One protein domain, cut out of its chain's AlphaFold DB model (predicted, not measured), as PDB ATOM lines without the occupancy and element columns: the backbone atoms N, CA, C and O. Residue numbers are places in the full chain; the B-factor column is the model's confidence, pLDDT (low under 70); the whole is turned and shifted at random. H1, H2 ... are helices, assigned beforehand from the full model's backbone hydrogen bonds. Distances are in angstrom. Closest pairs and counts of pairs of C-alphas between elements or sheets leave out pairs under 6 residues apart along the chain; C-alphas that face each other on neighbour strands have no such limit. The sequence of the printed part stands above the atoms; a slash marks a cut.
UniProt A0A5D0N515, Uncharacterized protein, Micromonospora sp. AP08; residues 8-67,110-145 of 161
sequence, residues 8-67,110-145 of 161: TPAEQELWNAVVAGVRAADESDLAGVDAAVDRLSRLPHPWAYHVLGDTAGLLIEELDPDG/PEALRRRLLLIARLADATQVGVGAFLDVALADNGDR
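What this domain is: This is residues 8 to 67 and 110 to 145 of the 161 residues of an uncharacterized protein of Micromonospora sp. AP08 (UniProt A0A5D0N515). Five helices make two crossed layers: H2, H1 and H5 form a row, with H1 between the other two, and H3 and H4, side by side, cross over one face of that row at steep angles. H1 and H2 are a tight helical hairpin at one end of the row, while H5 makes the other end, packed on H3. The printed part has 96 residues with five named helices, H1 to H5 in order along the chain, and no named strand; the class is all helix. The whole is compact, with a radius of gyration of the C-alphas of 12.3 A and spans of 36 by 34 by 19 A.

Where its parts are: The printed part begins at Thr 8. H1, residues 9 to 26, starts with C-alpha 9 at (-41.460, 28.443, -12.849) and is 25.7 A long. H2 is residues 30 to 41. H3, residues 45 to 63, is the longest helix by residues and measures 26.9 A; C-alpha 63 is at (-50.263, -0.485, -13.776). After the cut, H4, residues 110 to 127, is 25.6 A long. H5, residues 131 to 145, measures 21.4 A and ends with C-alpha 145 at (-49.520, 21.035, 0.557).

How they stand to each other: H4 is the hub, touching the four other helices. It runs the same way as H3 at a shallow tilt of 22 degrees, and the two touch, their closest C-alphas being those of Ala 56 and Ile 120, 5.5 A apart. H4 touches H1 at a steep tilt of 66 degrees, through residues 117 to 125 of H4 and 18 to 26 of H1 alone; the closest C-alphas, of Val 22 and Ala 121, are 4.8 A apart. With residues 110 to 117 alone, H4 touches H2 at a steep tilt of 64 degrees, closest at the C-alphas of Val 37 and Arg 114, 5.9 A. H4 and H5 only just touch, with 3 pairs of C-alphas within 8 A, the closest being those of Ala 124 and Val 131, 5.9 A. H1 and H2, a hairpin, touch and run opposite ways at a shallow tilt of 21 degrees; the closest C-alphas, of Gly 21 and Val 33, are 4.8 A apart. H1 touches H5 at a shallow tilt of 30 degrees, opposite ways, with the C-alphas of Val 19 and Gly 132 closest at 6.7 A. H5 touches H3 at a steep tilt of 51 degrees, the closest C-alphas being those of Thr 55 and Leu 135, 5.4 A. H3 is close to but not clearly touching H1 and H2, and H2 and H5 are apart. Every O i to N i+4 pair is within hydrogen-bond range in H1, H2, H3 and H4, and 10 of 11 are in H5.

The domain as a whole: The C-alphas of Arg 42 and Asp 66, the two farthest apart, are 36.6 A apart. Residues 68 to 109 are not printed, and C-alphas 67 and 110 are 30.2 A apart across this cut, which lies in the link from H3 to H4. The links H1 to H2, H2 to H3 and H4 to H5 are tight. The mean pLDDT of the printed part is 87.6; it is under 70 at residue 67 and residues 143 to 145.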
ATOM      1  N   THR A   8     -46.060  27.493 -11.439       87.00
ATOM      2  CA  THR A   8     -44.869  28.243 -11.042       87.00
ATOM      3  C   THR A   8     -43.683  27.894 -11.955       87.00
ATOM      4  O   THR A   8     -43.645  26.815 -12.550       87.00
ATOM      5  N   PRO A   9     -42.655  28.760 -12.063       89.94
ATOM      6  CA  PRO A   9     -41.460  28.443 -12.849       89.94
ATOM      7  C   PRO A   9     -40.761  27.148 -12.409       89.94
ATOM      8  O   PRO A   9     -40.210  26.439 -13.244       89.94
ATOM      9  N   ALA A  10     -40.802  26.827 -11.111       88.69
ATOM     10  CA  ALA A  10     -40.232  25.591 -10.581       88.69
ATOM     11  C   ALA A  10     -41.051  24.360 -10.998       88.69
ATOM     12  O   ALA A  10     -40.463  23.352 -11.380       88.69
ATOM     13  N   GLU A  11     -42.384  24.448 -10.971       91.62
ATOM     14  CA  GLU A  11     -43.287  23.387 -11.448       91.62
ATOM     15  C   GLU A  11     -43.081  23.121 -12.938       91.62
ATOM     16  O   GLU A  11     -42.929  21.971 -13.343       91.62
ATOM     17  N   GLN A  12     -42.987  24.181 -13.746       92.56
ATOM     18  CA  GLN A  12     -42.729  24.053 -15.177       92.56
ATOM     19  C   GLN A  12     -41.356  23.429 -15.463       92.56
ATOM     20  O   GLN A  12     -41.239  22.598 -16.362       92.56
ATOM     21  N   GLU A  13     -40.316  23.815 -14.719       95.50
ATOM     22  CA  GLU A  13     -38.979  23.237 -14.885       95.50
ATOM     23  C   GLU A  13     -38.939  21.766 -14.463       95.50
ATOM     24  O   GLU A  13     -38.355  20.950 -15.175       95.50
ATOM     25  N   LEU A  14     -39.612  21.402 -13.365       95.00
ATOM     26  CA  LEU A  14     -39.766  20.005 -12.958       95.00
ATOM     27  C   LEU A  14     -40.451  19.204 -14.063       95.00
ATOM     28  O   LEU A  14     -39.937  18.166 -14.479       95.00
ATOM     29  N   TRP A  15     -41.570  19.719 -14.575       95.38
ATOM     30  CA  TRP A  15     -42.327  19.084 -15.646       95.38
ATOM     31  C   TRP A  15     -41.467  18.849 -16.889       95.38
ATOM     32  O   TRP A  15     -41.365  17.726 -17.386       95.38
ATOM     33  N   ASN A  16     -40.765  19.890 -17.341       96.50
ATOM     34  CA  ASN A  16     -39.880  19.824 -18.500       96.50
ATOM     35  C   ASN A  16     -38.741  18.819 -18.298       96.50
ATOM     36  O   ASN A  16     -38.425  18.061 -19.214       96.50
ATOM     37  N   ALA A  17     -38.111  18.820 -17.121       96.69
ATOM     38  CA  ALA A  17     -36.998  17.935 -16.820       96.69
ATOM     39  C   ALA A  17     -37.439  16.465 -16.774       96.69
ATOM     40  O   ALA A  17     -36.759  15.619 -17.349       96.69
ATOM     41  N   VAL A  18     -38.593  16.158 -16.172       96.38
ATOM     42  CA  VAL A  18     -39.132  14.788 -16.134       96.38
ATOM     43  C   VAL A  18     -39.512  14.303 -17.526       96.38
ATOM     44  O   VAL A  18     -39.072  13.231 -17.925       96.38
ATOM     45  N   VAL A  19     -40.277  15.085 -18.292       96.12
ATOM     46  CA  VAL A  19     -40.715  14.680 -19.639       96.12
ATOM     47  C   VAL A  19     -39.522  14.482 -20.574       96.12
ATOM     48  O   VAL A  19     -39.468  13.490 -21.301       96.12
ATOM     49  N   ALA A  20     -38.539  15.388 -20.539       96.62
ATOM     50  CA  ALA A  20     -37.311  15.233 -21.315       96.62
ATOM     51  C   ALA A  20     -36.491  14.018 -20.858       96.62
ATOM     52  O   ALA A  20     -35.965  13.294 -21.697       96.62
ATOM     53  N   GLY A  21     -36.404  13.784 -19.548       96.25
ATOM     54  CA  GLY A  21     -35.677  12.660 -18.968       96.25
ATOM     55  C   GLY A  21     -36.288  11.300 -19.296       96.25
ATOM     56  O   GLY A  21     -35.554  10.384 -19.650       96.25
ATOM     57  N   VAL A  22     -37.618  11.178 -19.239       94.94
ATOM     58  CA  VAL A  22     -38.344   9.963 -19.646       94.94
ATOM     59  C   VAL A  22     -38.133   9.696 -21.130       94.94
ATOM     60  O   VAL A  22     -37.704   8.611 -21.495       94.94
ATOM     61  N   ARG A  23     -38.309  10.714 -21.978       95.12
ATOM     62  CA  ARG A  23     -38.056  10.576 -23.414       95.12
ATOM     63  C   ARG A  23     -36.616  10.150 -23.716       95.12
ATOM     64  O   ARG A  23     -36.397   9.306 -24.577       95.12
ATOM     65  N   ALA A  24     -35.636  10.734 -23.027       94.69
ATOM     66  CA  ALA A  24     -34.238  10.348 -23.181       94.69
ATOM     67  C   ALA A  24     -34.002   8.894 -22.744       94.69
ATOM     68  O   ALA A  24     -33.267   8.176 -23.414       94.69
ATOM     69  N   ALA A  25     -34.651   8.437 -21.668       92.75
ATOM     70  CA  ALA A  25     -34.588   7.043 -21.241       92.75
ATOM     71  C   ALA A  25     -35.181   6.094 -22.299       92.75
ATOM     72  O   ALA A  25     -34.533   5.107 -22.645       92.75
ATOM     73  N   ASP A  26     -36.335   6.435 -22.882       90.56
ATOM     74  CA  ASP A  26     -36.969   5.656 -23.958       90.56
ATOM     75  C   ASP A  26     -36.076   5.577 -25.212       90.56
ATOM     76  O   ASP A  26     -35.996   4.548 -25.882       90.56
ATOM     77  N   GLU A  27     -35.353   6.659 -25.517       93.50
ATOM     78  CA  GLU A  27     -34.389   6.737 -26.622       93.50
ATOM     79  C   GLU A  27     -33.009   6.129 -26.265       93.50
ATOM     80  O   GLU A  27     -32.100   6.134 -27.097       93.50
ATOM     81  N   SER A  28     -32.838   5.574 -25.054       91.12
ATOM     82  CA  SER A  28     -31.553   5.083 -24.516       91.12
ATOM     83  C   SER A  28     -30.427   6.138 -24.512       91.12
ATOM     84  O   SER A  28     -29.238   5.808 -24.564       91.12
ATOM     85  N   ASP A  29     -30.781   7.423 -24.432       94.31
ATOM     86  CA  ASP A  29     -29.865   8.561 -24.350       94.31
ATOM     87  C   ASP A  29     -29.459   8.841 -22.894       94.31
ATOM     88  O   ASP A  29     -30.076   9.627 -22.168       94.31
ATOM     89  N   LEU A  30     -28.358   8.217 -22.471       93.00
ATOM     90  CA  LEU A  30     -27.796   8.406 -21.130       93.00
ATOM     91  C   LEU A  30     -27.406   9.864 -20.844       93.00
ATOM     92  O   LEU A  30     -27.567  10.323 -19.713       93.00
ATOM     93  N   ALA A  31     -26.917  10.603 -21.845       94.38
ATOM     94  CA  ALA A  31     -26.515  11.995 -21.661       94.38
ATOM     95  C   ALA A  31     -27.740  12.902 -21.459       94.38
ATOM     96  O   ALA A  31     -27.701  13.822 -20.638       94.38
ATOM     97  N   GLY A  32     -28.836  12.616 -22.164       94.50
ATOM     98  CA  GLY A  32     -30.130  13.268 -21.972       94.50
ATOM     99  C   GLY A  32     -30.723  13.009 -20.585       94.50
ATOM    100  O   GLY A  32     -31.185  13.951 -19.933       94.50
ATOM    101  N   VAL A  33     -30.639  11.770 -20.087       93.25
ATOM    102  CA  VAL A  33     -31.057  11.421 -18.717       93.25
ATOM    103  C   VAL A  33     -30.225  12.181 -17.680       93.25
ATOM    104  O   VAL A  33     -30.790  12.803 -16.781       93.25
ATOM    105  N   ASP A  34     -28.899  12.199 -17.817       93.62
ATOM    106  CA  ASP A  34     -28.016  12.910 -16.884       93.62
ATOM    107  C   ASP A  34     -28.279  14.428 -16.890       93.62
ATOM    108  O   ASP A  34     -28.292  15.066 -15.833       93.62
ATOM    109  N   ALA A  35     -28.574  15.014 -18.055       96.38
ATOM    110  CA  ALA A  35     -28.958  16.420 -18.166       96.38
ATOM    111  C   ALA A  35     -30.300  16.724 -17.475       96.38
ATOM    112  O   ALA A  35     -30.457  17.783 -16.862       96.38
ATOM    113  N   ALA A  36     -31.271  15.810 -17.550       95.88
ATOM    114  CA  ALA A  36     -32.530  15.930 -16.819       95.88
ATOM    115  C   ALA A  36     -32.312  15.843 -15.301       95.88
ATOM    116  O   ALA A  36     -32.850  16.662 -14.555       95.88
ATOM    117  N   VAL A  37     -31.473  14.911 -14.838       94.44
ATOM    118  CA  VAL A  37     -31.111  14.768 -13.417       94.44
ATOM    119  C   VAL A  37     -30.410  16.021 -12.887       94.44
ATOM    120  O   VAL A  37     -30.760  16.500 -11.808       94.44
ATOM    121  N   ASP A  38     -29.474  16.598 -13.645       94.50
ATOM    122  CA  ASP A  38     -28.810  17.857 -13.287       94.50
ATOM    123  C   ASP A  38     -29.824  19.003 -13.126       94.50
ATOM    124  O   ASP A  38     -29.780  19.728 -12.131       94.50
ATOM    125  N   ARG A  39     -30.812  19.124 -14.022       94.75
ATOM    126  CA  ARG A  39     -31.901  20.110 -13.872       94.75
ATOM    127  C   ARG A  39     -32.750  19.854 -12.627       94.75
ATOM    128  O   ARG A  39     -32.979  20.783 -11.856       94.75
ATOM    129  N   LEU A  40     -33.151  18.605 -12.384       93.44
ATOM    130  CA  LEU A  40     -33.931  18.221 -11.201       93.44
ATOM    131  C   LEU A  40     -33.177  18.496  -9.894       93.44
ATOM    132  O   LEU A  40     -33.779  18.941  -8.921       93.44
ATOM    133  N   SER A  41     -31.858  18.294  -9.873       92.25
ATOM    134  CA  SER A  41     -31.021  18.527  -8.688       92.25
ATOM    135  C   SER A  41     -30.945  19.997  -8.258       92.25
ATOM    136  O   SER A  41     -30.628  20.288  -7.106       92.25
ATOM    137  N   ARG A  42     -31.266  20.930  -9.163       92.50
ATOM    138  CA  ARG A  42     -31.290  22.377  -8.890       92.50
ATOM    139  C   ARG A  42     -32.618  22.848  -8.304       92.50
ATOM    140  O   ARG A  42     -32.713  23.994  -7.864       92.50
ATOM    141  N   LEU A  43     -33.644  22.000  -8.327       90.44
ATOM    142  CA  LEU A  43     -34.953  22.301  -7.760       90.44
ATOM    143  C   LEU A  43     -34.958  22.073  -6.240       90.44
ATOM    144  O   LEU A  43     -34.105  21.352  -5.718       90.44
ATOM    145  N   PRO A  44     -35.921  22.657  -5.497       86.25
ATOM    146  CA  PRO A  44     -36.046  22.424  -4.061       86.25
ATOM    147  C   PRO A  44     -36.180  20.926  -3.747       86.25
ATOM    148  O   PRO A  44     -37.205  20.309  -4.038       86.25
ATOM    149  N   HIS A  45     -35.132  20.354  -3.150       74.88
ATOM    150  CA  HIS A  45     -34.917  18.906  -3.122       74.88
ATOM    151  C   HIS A  45     -36.048  18.099  -2.461       74.88
ATOM    152  O   HIS A  45     -36.515  17.144  -3.084       74.88
ATOM    153  N   PRO A  46     -36.576  18.470  -1.274       81.44
ATOM    154  CA  PRO A  46     -37.671  17.704  -0.680       81.44
ATOM    155  C   PRO A  46     -38.923  17.726  -1.560       81.44
ATOM    156  O   PRO A  46     -39.557  16.699  -1.755       81.44
ATOM    157  N   TRP A  47     -39.251  18.883  -2.139       86.69
ATOM    158  CA  TRP A  47     -40.434  19.041  -2.984       86.69
ATOM    159  C   TRP A  47     -40.313  18.251  -4.291       86.69
ATOM    160  O   TRP A  47     -41.205  17.469  -4.606       86.69
ATOM    161  N   ALA A  48     -39.194  18.381  -5.010       85.94
ATOM    162  CA  ALA A  48     -38.990  17.652  -6.259       85.94
ATOM    163  C   ALA A  48     -39.011  16.134  -6.030       85.94
ATOM    164  O   ALA A  48     -39.647  15.398  -6.782       85.94
ATOM    165  N   TYR A  49     -38.381  15.661  -4.951       83.56
ATOM    166  CA  TYR A  49     -38.386  14.243  -4.604       83.56
ATOM    167  C   TYR A  49     -39.783  13.729  -4.225       83.56
ATOM    168  O   TYR A  49     -40.131  12.612  -4.600       83.56
ATOM    169  N   HIS A  50     -40.601  14.530  -3.528       85.38
ATOM    170  CA  HIS A  50     -41.992  14.179  -3.221       85.38
ATOM    171  C   HIS A  50     -42.861  14.095  -4.477       85.38
ATOM    172  O   HIS A  50     -43.554  13.098  -4.646       85.38
ATOM    173  N   VAL A  51     -42.753  15.056  -5.397       89.31
ATOM    174  CA  VAL A  51     -43.512  15.029  -6.659       89.31
ATOM    175  C   VAL A  51     -43.149  13.798  -7.492       89.31
ATOM    176  O   VAL A  51     -44.035  13.058  -7.900       89.31
ATOM    177  N   LEU A  52     -41.854  13.503  -7.674       88.94
ATOM    178  CA  LEU A  52     -41.406  12.263  -8.335       88.94
ATOM    179  C   LEU A  52     -41.813  11.005  -7.547       88.94
ATOM    180  O   LEU A  52     -41.971   9.912  -8.097       88.94
ATOM    181  N   GLY A  53     -41.928  11.150  -6.229       83.44
ATOM    182  CA  GLY A  53     -42.523  10.203  -5.300       83.44
ATOM    183  C   GLY A  53     -43.915   9.785  -5.756       83.44
ATOM    184  O   GLY A  53     -44.132   8.628  -6.125       83.44
ATOM    185  N   ASP A  54     -44.802  10.770  -5.777       86.06
ATOM    186  CA  ASP A  54     -46.227  10.636  -6.041       86.06
ATOM    187  C   ASP A  54     -46.503  10.276  -7.507       86.06
ATOM    188  O   ASP A  54     -47.330   9.408  -7.766       86.06
ATOM    189  N   THR A  55     -45.751  10.824  -8.473       89.19
ATOM    190  CA  THR A  55     -45.877  10.444  -9.894       89.19
ATOM    191  C   THR A  55     -45.650   8.948 -10.105       89.19
ATOM    192  O   THR A  55     -46.434   8.299 -10.792       89.19
ATOM    193  N   ALA A  56     -44.605   8.375  -9.498       87.88
ATOM    194  CA  ALA A  56     -44.375   6.935  -9.593       87.88
ATOM    195  C   ALA A  56     -45.468   6.131  -8.869       87.88
ATOM    196  O   ALA A  56     -45.824   5.058  -9.337       87.88
ATOM    197  N   GLY A  57     -46.010   6.645  -7.758       84.25
ATOM    198  CA  GLY A  57     -47.142   6.030  -7.058       84.25
ATOM    199  C   GLY A  57     -48.382   5.927  -7.945       84.25
ATOM    200  O   GLY A  57     -48.916   4.838  -8.113       84.25
ATOM    201  N   LEU A  58     -48.764   7.026  -8.598       88.50
ATOM    202  CA  LEU A  58     -49.916   7.054  -9.504       88.50
ATOM    203  C   LEU A  58     -49.720   6.135 -10.723       88.50
ATOM    204  O   LEU A  58     -50.658   5.481 -11.161       88.50
ATOM    205  N   LEU A  59     -48.500   6.048 -11.264       86.56
ATOM    206  CA  LEU A  59     -48.203   5.115 -12.357       86.56
ATOM    207  C   LEU A  59     -48.252   3.643 -11.913       86.56
ATOM    208  O   LEU A  59     -48.591   2.777 -12.715       86.56
ATOM    209  N   ILE A  60     -47.913   3.341 -10.655       84.25
ATOM    210  CA  ILE A  60     -48.065   1.991 -10.091       84.25
ATOM    211  C   ILE A  60     -49.548   1.648  -9.932       84.25
ATOM    212  O   ILE A  60     -49.942   0.542 -10.284       84.25
ATOM    213  N   GLU A  61     -50.362   2.589  -9.442       85.38
ATOM    214  CA  GLU A  61     -51.819   2.420  -9.344       85.38
ATOM    215  C   GLU A  61     -52.457   2.187 -10.720       85.38
ATOM    216  O   GLU A  61     -53.348   1.354 -10.847       85.38
ATOM    217  N   GLU A  62     -51.970   2.867 -11.762       87.00
ATOM    218  CA  GLU A  62     -52.423   2.635 -13.139       87.00
ATOM    219  C   GLU A  62     -51.995   1.257 -13.667       87.00
ATOM    220  O   GLU A  62     -52.758   0.588 -14.360       87.00
ATOM    221  N   LEU A  63     -50.775   0.816 -13.343       82.06
ATOM    222  CA  LEU A  63     -50.263  -0.485 -13.776       82.06
ATOM    223  C   LEU A  63     -50.994  -1.657 -13.106       82.06
ATOM    224  O   LEU A  63     -51.129  -2.723 -13.707       82.06
ATOM    225  N   ASP A  64     -51.427  -1.473 -11.863       78.88
ATOM    226  CA  ASP A  64     -52.063  -2.500 -11.043       78.88
ATOM    227  C   ASP A  64     -53.234  -1.914 -10.236       78.88
ATOM    228  O   ASP A  64     -53.123  -1.714  -9.021       78.88
ATOM    229  N   PRO A  65     -54.381  -1.657 -10.892       71.94
ATOM    230  CA  PRO A  65     -55.537  -1.040 -10.243       71.94
ATOM    231  C   PRO A  65     -56.155  -1.929  -9.152       71.94
ATOM    232  O   PRO A  65     -56.851  -1.431  -8.267       71.94
ATOM    233  N   ASP A  66     -55.891  -3.241  -9.199       73.94
ATOM    234  CA  ASP A  66     -56.404  -4.242  -8.259       73.94
ATOM    235  C   ASP A  66     -55.404  -4.589  -7.130       73.94
ATOM    236  O   ASP A  66     -55.749  -5.349  -6.217       73.94
ATOM    237  N   GLY A  67     -54.179  -4.046  -7.165       63.69
ATOM    238  CA  GLY A  67     -53.136  -4.257  -6.151       63.69
ATOM    239  C   GLY A  67     -52.620  -5.700  -6.051       63.69
ATOM    240  O   GLY A  67     -52.294  -6.162  -4.955       63.69
ATOM    241  N   PRO A 110     -28.077  12.848  -6.597       76.81
ATOM    242  CA  PRO A 110     -28.279  12.765  -8.047       76.81
ATOM    243  C   PRO A 110     -28.545  11.328  -8.502       76.81
ATOM    244  O   PRO A 110     -29.351  11.092  -9.395       76.81
ATOM    245  N   GLU A 111     -27.929  10.356  -7.838       82.44
ATOM    246  CA  GLU A 111     -28.136   8.936  -8.109       82.44
ATOM    247  C   GLU A 111     -29.552   8.482  -7.704       82.44
ATOM    248  O   GLU A 111     -30.195   7.710  -8.413       82.44
ATOM    249  N   ALA A 112     -30.090   9.006  -6.599       81.50
ATOM    250  CA  ALA A 112     -31.469   8.763  -6.189       81.50
ATOM    251  C   ALA A 112     -32.472   9.379  -7.175       81.50
ATOM    252  O   ALA A 112     -33.443   8.718  -7.545       81.50
ATOM    253  N   LEU A 113     -32.219  10.606  -7.646       86.00
ATOM    254  CA  LEU A 113     -33.023  11.249  -8.691       86.00
ATOM    255  C   LEU A 113     -32.969  10.466 -10.004       86.00
ATOM    256  O   LEU A 113     -34.015  10.222 -10.602       86.00
ATOM    257  N   ARG A 114     -31.780  10.006 -10.409       89.69
ATOM    258  CA  ARG A 114     -31.587   9.155 -11.588       89.69
ATOM    259  C   ARG A 114     -32.427   7.887 -11.498       89.69
ATOM    260  O   ARG A 114     -33.221   7.618 -12.392       89.69
ATOM    261  N   ARG A 115     -32.310   7.134 -10.400       87.12
ATOM    262  CA  ARG A 115     -33.096   5.905 -10.184       87.12
ATOM    263  C   ARG A 115     -34.595   6.176 -10.194       87.12
ATOM    264  O   ARG A 115     -35.349   5.397 -10.767       87.12
ATOM    265  N   ARG A 116     -35.034   7.279  -9.581       88.19
ATOM    266  CA  ARG A 116     -36.451   7.665  -9.548       88.19
ATOM    267  C   ARG A 116     -36.976   8.002 -10.945       88.19
ATOM    268  O   ARG A 116     -38.060   7.556 -11.299       88.19
ATOM    269  N   LEU A 117     -36.203   8.746 -11.734       92.50
ATOM    270  CA  LEU A 117     -36.546   9.110 -13.108       92.50
ATOM    271  C   LEU A 117     -36.626   7.879 -14.023       92.50
ATOM    272  O   LEU A 117     -37.593   7.738 -14.764       92.50
ATOM    273  N   LEU A 118     -35.658   6.964 -13.923       91.62
ATOM    274  CA  LEU A 118     -35.658   5.713 -14.690       91.62
ATOM    275  C   LEU A 118     -36.827   4.798 -14.305       91.62
ATOM    276  O   LEU A 118     -37.466   4.221 -15.178       91.62
ATOM    277  N   LEU A 119     -37.165   4.720 -13.014       88.75
ATOM    278  CA  LEU A 119     -38.368   4.019 -12.558       88.75
ATOM    279  C   LEU A 119     -39.634   4.607 -13.196       88.75
ATOM    280  O   LEU A 119     -40.470   3.856 -13.685       88.75
ATOM    281  N   ILE A 120     -39.775   5.936 -13.201       91.19
ATOM    282  CA  ILE A 120     -40.918   6.617 -13.825       91.19
ATOM    283  C   ILE A 120     -40.988   6.299 -15.322       91.19
ATOM    284  O   ILE A 120     -42.065   5.963 -15.806       91.19
ATOM    285  N   ALA A 121     -39.861   6.354 -16.040       91.19
ATOM    286  CA  ALA A 121     -39.812   6.003 -17.459       91.19
ATOM    287  C   ALA A 121     -40.267   4.555 -17.697       91.19
ATOM    288  O   ALA A 121     -41.146   4.300 -18.515       91.19
ATOM    289  N   ARG A 122     -39.760   3.610 -16.895       87.81
ATOM    290  CA  ARG A 122     -40.136   2.193 -16.994       87.81
ATOM    291  C   ARG A 122     -41.625   1.968 -16.735       87.81
ATOM    292  O   ARG A 122     -42.246   1.171 -17.432       87.81
ATOM    293  N   LEU A 123     -42.186   2.644 -15.734       87.31
ATOM    294  CA  LEU A 123     -43.606   2.556 -15.408       87.31
ATOM    295  C   LEU A 123     -44.483   3.162 -16.510       87.31
ATOM    296  O   LEU A 123     -45.502   2.572 -16.857       87.31
ATOM    297  N   ALA A 124     -44.080   4.303 -17.076       88.06
ATOM    298  CA  ALA A 124     -44.774   4.937 -18.195       88.06
ATOM    299  C   ALA A 124     -44.771   4.044 -19.450       88.06
ATOM    300  O   ALA A 124     -45.811   3.877 -20.084       88.06
ATOM    301  N   ASP A 125     -43.641   3.397 -19.757       87.25
ATOM    302  CA  ASP A 125     -43.547   2.406 -20.838       87.25
ATOM    303  C   ASP A 125     -44.450   1.188 -20.575       87.25
ATOM    304  O   ASP A 125     -45.242   0.794 -21.432       87.25
ATOM    305  N   ALA A 126     -44.406   0.628 -19.360       82.44
ATOM    306  CA  ALA A 126     -45.194  -0.549 -18.991       82.44
ATOM    307  C   ALA A 126     -46.712  -0.302 -19.046       82.44
ATOM    308  O   ALA A 126     -47.473  -1.201 -19.402       82.44
ATOM    309  N   THR A 127     -47.145   0.911 -18.709       80.00
ATOM    310  CA  THR A 127     -48.552   1.335 -18.765       80.00
ATOM    311  C   THR A 127     -48.957   1.869 -20.143       80.00
ATOM    312  O   THR A 127     -50.144   2.030 -20.408       80.00
ATOM    313  N   GLN A 128     -47.995   2.112 -21.044       81.94
ATOM    314  CA  GLN A 128     -48.194   2.765 -22.345       81.94
ATOM    315  C   GLN A 128     -48.888   4.136 -22.242       81.94
ATOM    316  O   GLN A 128     -49.619   4.548 -23.148       81.94
ATOM    317  N   VAL A 129     -48.661   4.858 -21.143       81.56
ATOM    318  CA  VAL A 129     -49.258   6.177 -20.891       81.56
ATOM    319  C   VAL A 129     -48.217   7.289 -20.936       81.56
ATOM    320  O   VAL A 129     -47.039   7.107 -20.636       81.56
ATOM    321  N   GLY A 130     -48.667   8.498 -21.271       84.50
ATOM    322  CA  GLY A 130     -47.831   9.687 -21.151       84.50
ATOM    323  C   GLY A 130     -47.651  10.097 -19.688       84.50
ATOM    324  O   GLY A 130     -48.629  10.397 -19.007       84.50
ATOM    325  N   VAL A 131     -46.399  10.214 -19.234       91.00
ATOM    326  CA  VAL A 131     -46.048  10.643 -17.863       91.00
ATOM    327  C   VAL A 131     -46.624  12.015 -17.476       91.00
ATOM    328  O   VAL A 131     -46.897  12.262 -16.304       91.00
ATOM    329  N   GLY A 132     -46.843  12.906 -18.450       89.81
ATOM    330  CA  GLY A 132     -47.269  14.289 -18.209       89.81
ATOM    331  C   GLY A 132     -48.565  14.411 -17.400       89.81
ATOM    332  O   GLY A 132     -48.618  15.214 -16.479       89.81
ATOM    333  N   ALA A 133     -49.570  13.570 -17.669       89.81
ATOM    334  CA  ALA A 133     -50.853  13.638 -16.961       89.81
ATOM    335  C   ALA A 133     -50.724  13.243 -15.477       89.81
ATOM    336  O   ALA A 133     -51.298  13.884 -14.601       89.81
ATOM    337  N   PHE A 134     -49.926  12.216 -15.189       90.94
ATOM    338  CA  PHE A 134     -49.633  11.762 -13.827       90.94
ATOM    339  C   PHE A 134     -48.794  12.788 -13.067       90.94
ATOM    340  O   PHE A 134     -48.983  13.005 -11.869       90.94
ATOM    341  N   LEU A 135     -47.890  13.454 -13.781       91.44
ATOM    342  CA  LEU A 135     -47.084  14.528 -13.234       91.44
ATOM    343  C   LEU A 135     -47.928  15.756 -12.882       91.44
ATOM    344  O   LEU A 135     -47.732  16.327 -11.815       91.44
ATOM    345  N   ASP A 136     -48.905  16.114 -13.717       90.44
ATOM    346  CA  ASP A 136     -49.837  17.213 -13.441       90.44
ATOM    347  C   ASP A 136     -50.673  16.942 -12.176       90.44
ATOM    348  O   ASP A 136     -50.845  17.835 -11.344       90.44
ATOM    349  N   VAL A 137     -51.140  15.700 -11.983       88.19
ATOM    350  CA  VAL A 137     -51.867  15.290 -10.765       88.19
ATOM    351  C   VAL A 137     -50.963  15.358  -9.531       88.19
ATOM    352  O   VAL A 137     -51.360  15.922  -8.509       88.19
ATOM    353  N   ALA A 138     -49.733  14.844  -9.626       88.38
ATOM    354  CA  ALA A 138     -48.763  14.899  -8.534       88.38
ATOM    355  C   ALA A 138     -48.383  16.346  -8.165       88.38
ATOM    356  O   ALA A 138     -48.273  16.685  -6.984       88.38
ATOM    357  N   LEU A 139     -48.218  17.222  -9.161       88.38
ATOM    358  CA  LEU A 139     -47.955  18.645  -8.953       88.38
ATOM    359  C   LEU A 139     -49.133  19.342  -8.261       88.38
ATOM    360  O   LEU A 139     -48.903  20.124  -7.340       88.38
ATOM    361  N   ALA A 140     -50.375  19.028  -8.640       85.25
ATOM    362  CA  ALA A 140     -51.564  19.604  -8.015       85.25
ATOM    363  C   ALA A 140     -51.688  19.239  -6.519       85.25
ATOM    364  O   ALA A 140     -51.899  20.133  -5.699       85.25
ATOM    365  N   ASP A 141     -51.483  17.968  -6.140       81.31
ATOM    366  CA  ASP A 141     -51.558  17.535  -4.727       81.31
ATOM    367  C   ASP A 141     -50.445  18.164  -3.865       81.31
ATOM    368  O   ASP A 141     -50.638  18.504  -2.693       81.31
ATOM    369  N   ASN A 142     -49.269  18.392  -4.458       78.38
ATOM    370  CA  ASN A 142     -48.137  19.009  -3.767       78.38
ATOM    371  C   ASN A 142     -48.216  20.545  -3.715       78.38
ATOM    372  O   ASN A 142     -47.735  21.145  -2.749       78.38
ATOM    373  N   GLY A 143     -48.847  21.187  -4.701       66.00
ATOM    374  CA  GLY A 143     -49.110  22.628  -4.708       66.00
ATOM    375  C   GLY A 143     -50.058  23.060  -3.584       66.00
ATOM    376  O   GLY A 143     -49.851  24.104  -2.963       66.00
ATOM    377  N   ASP A 144     -51.036  22.214  -3.246       59.56
ATOM    378  CA  ASP A 144     -51.959  22.441  -2.128       59.56
ATOM    379  C   ASP A 144     -51.316  22.192  -0.747       59.56
ATOM    380  O   ASP A 144     -51.740  22.782   0.254       59.56
ATOM    381  N   ARG A 145     -50.266  21.356  -0.679       48.34
ATOM    382  CA  ARG A 145     -49.520  21.035   0.557       48.34
ATOM    383  C   ARG A 145     -48.376  21.984   0.886       48.34
ATOM    384  O   ARG A 145     -47.909  21.963   2.028       48.34
TER     385      ARG A 145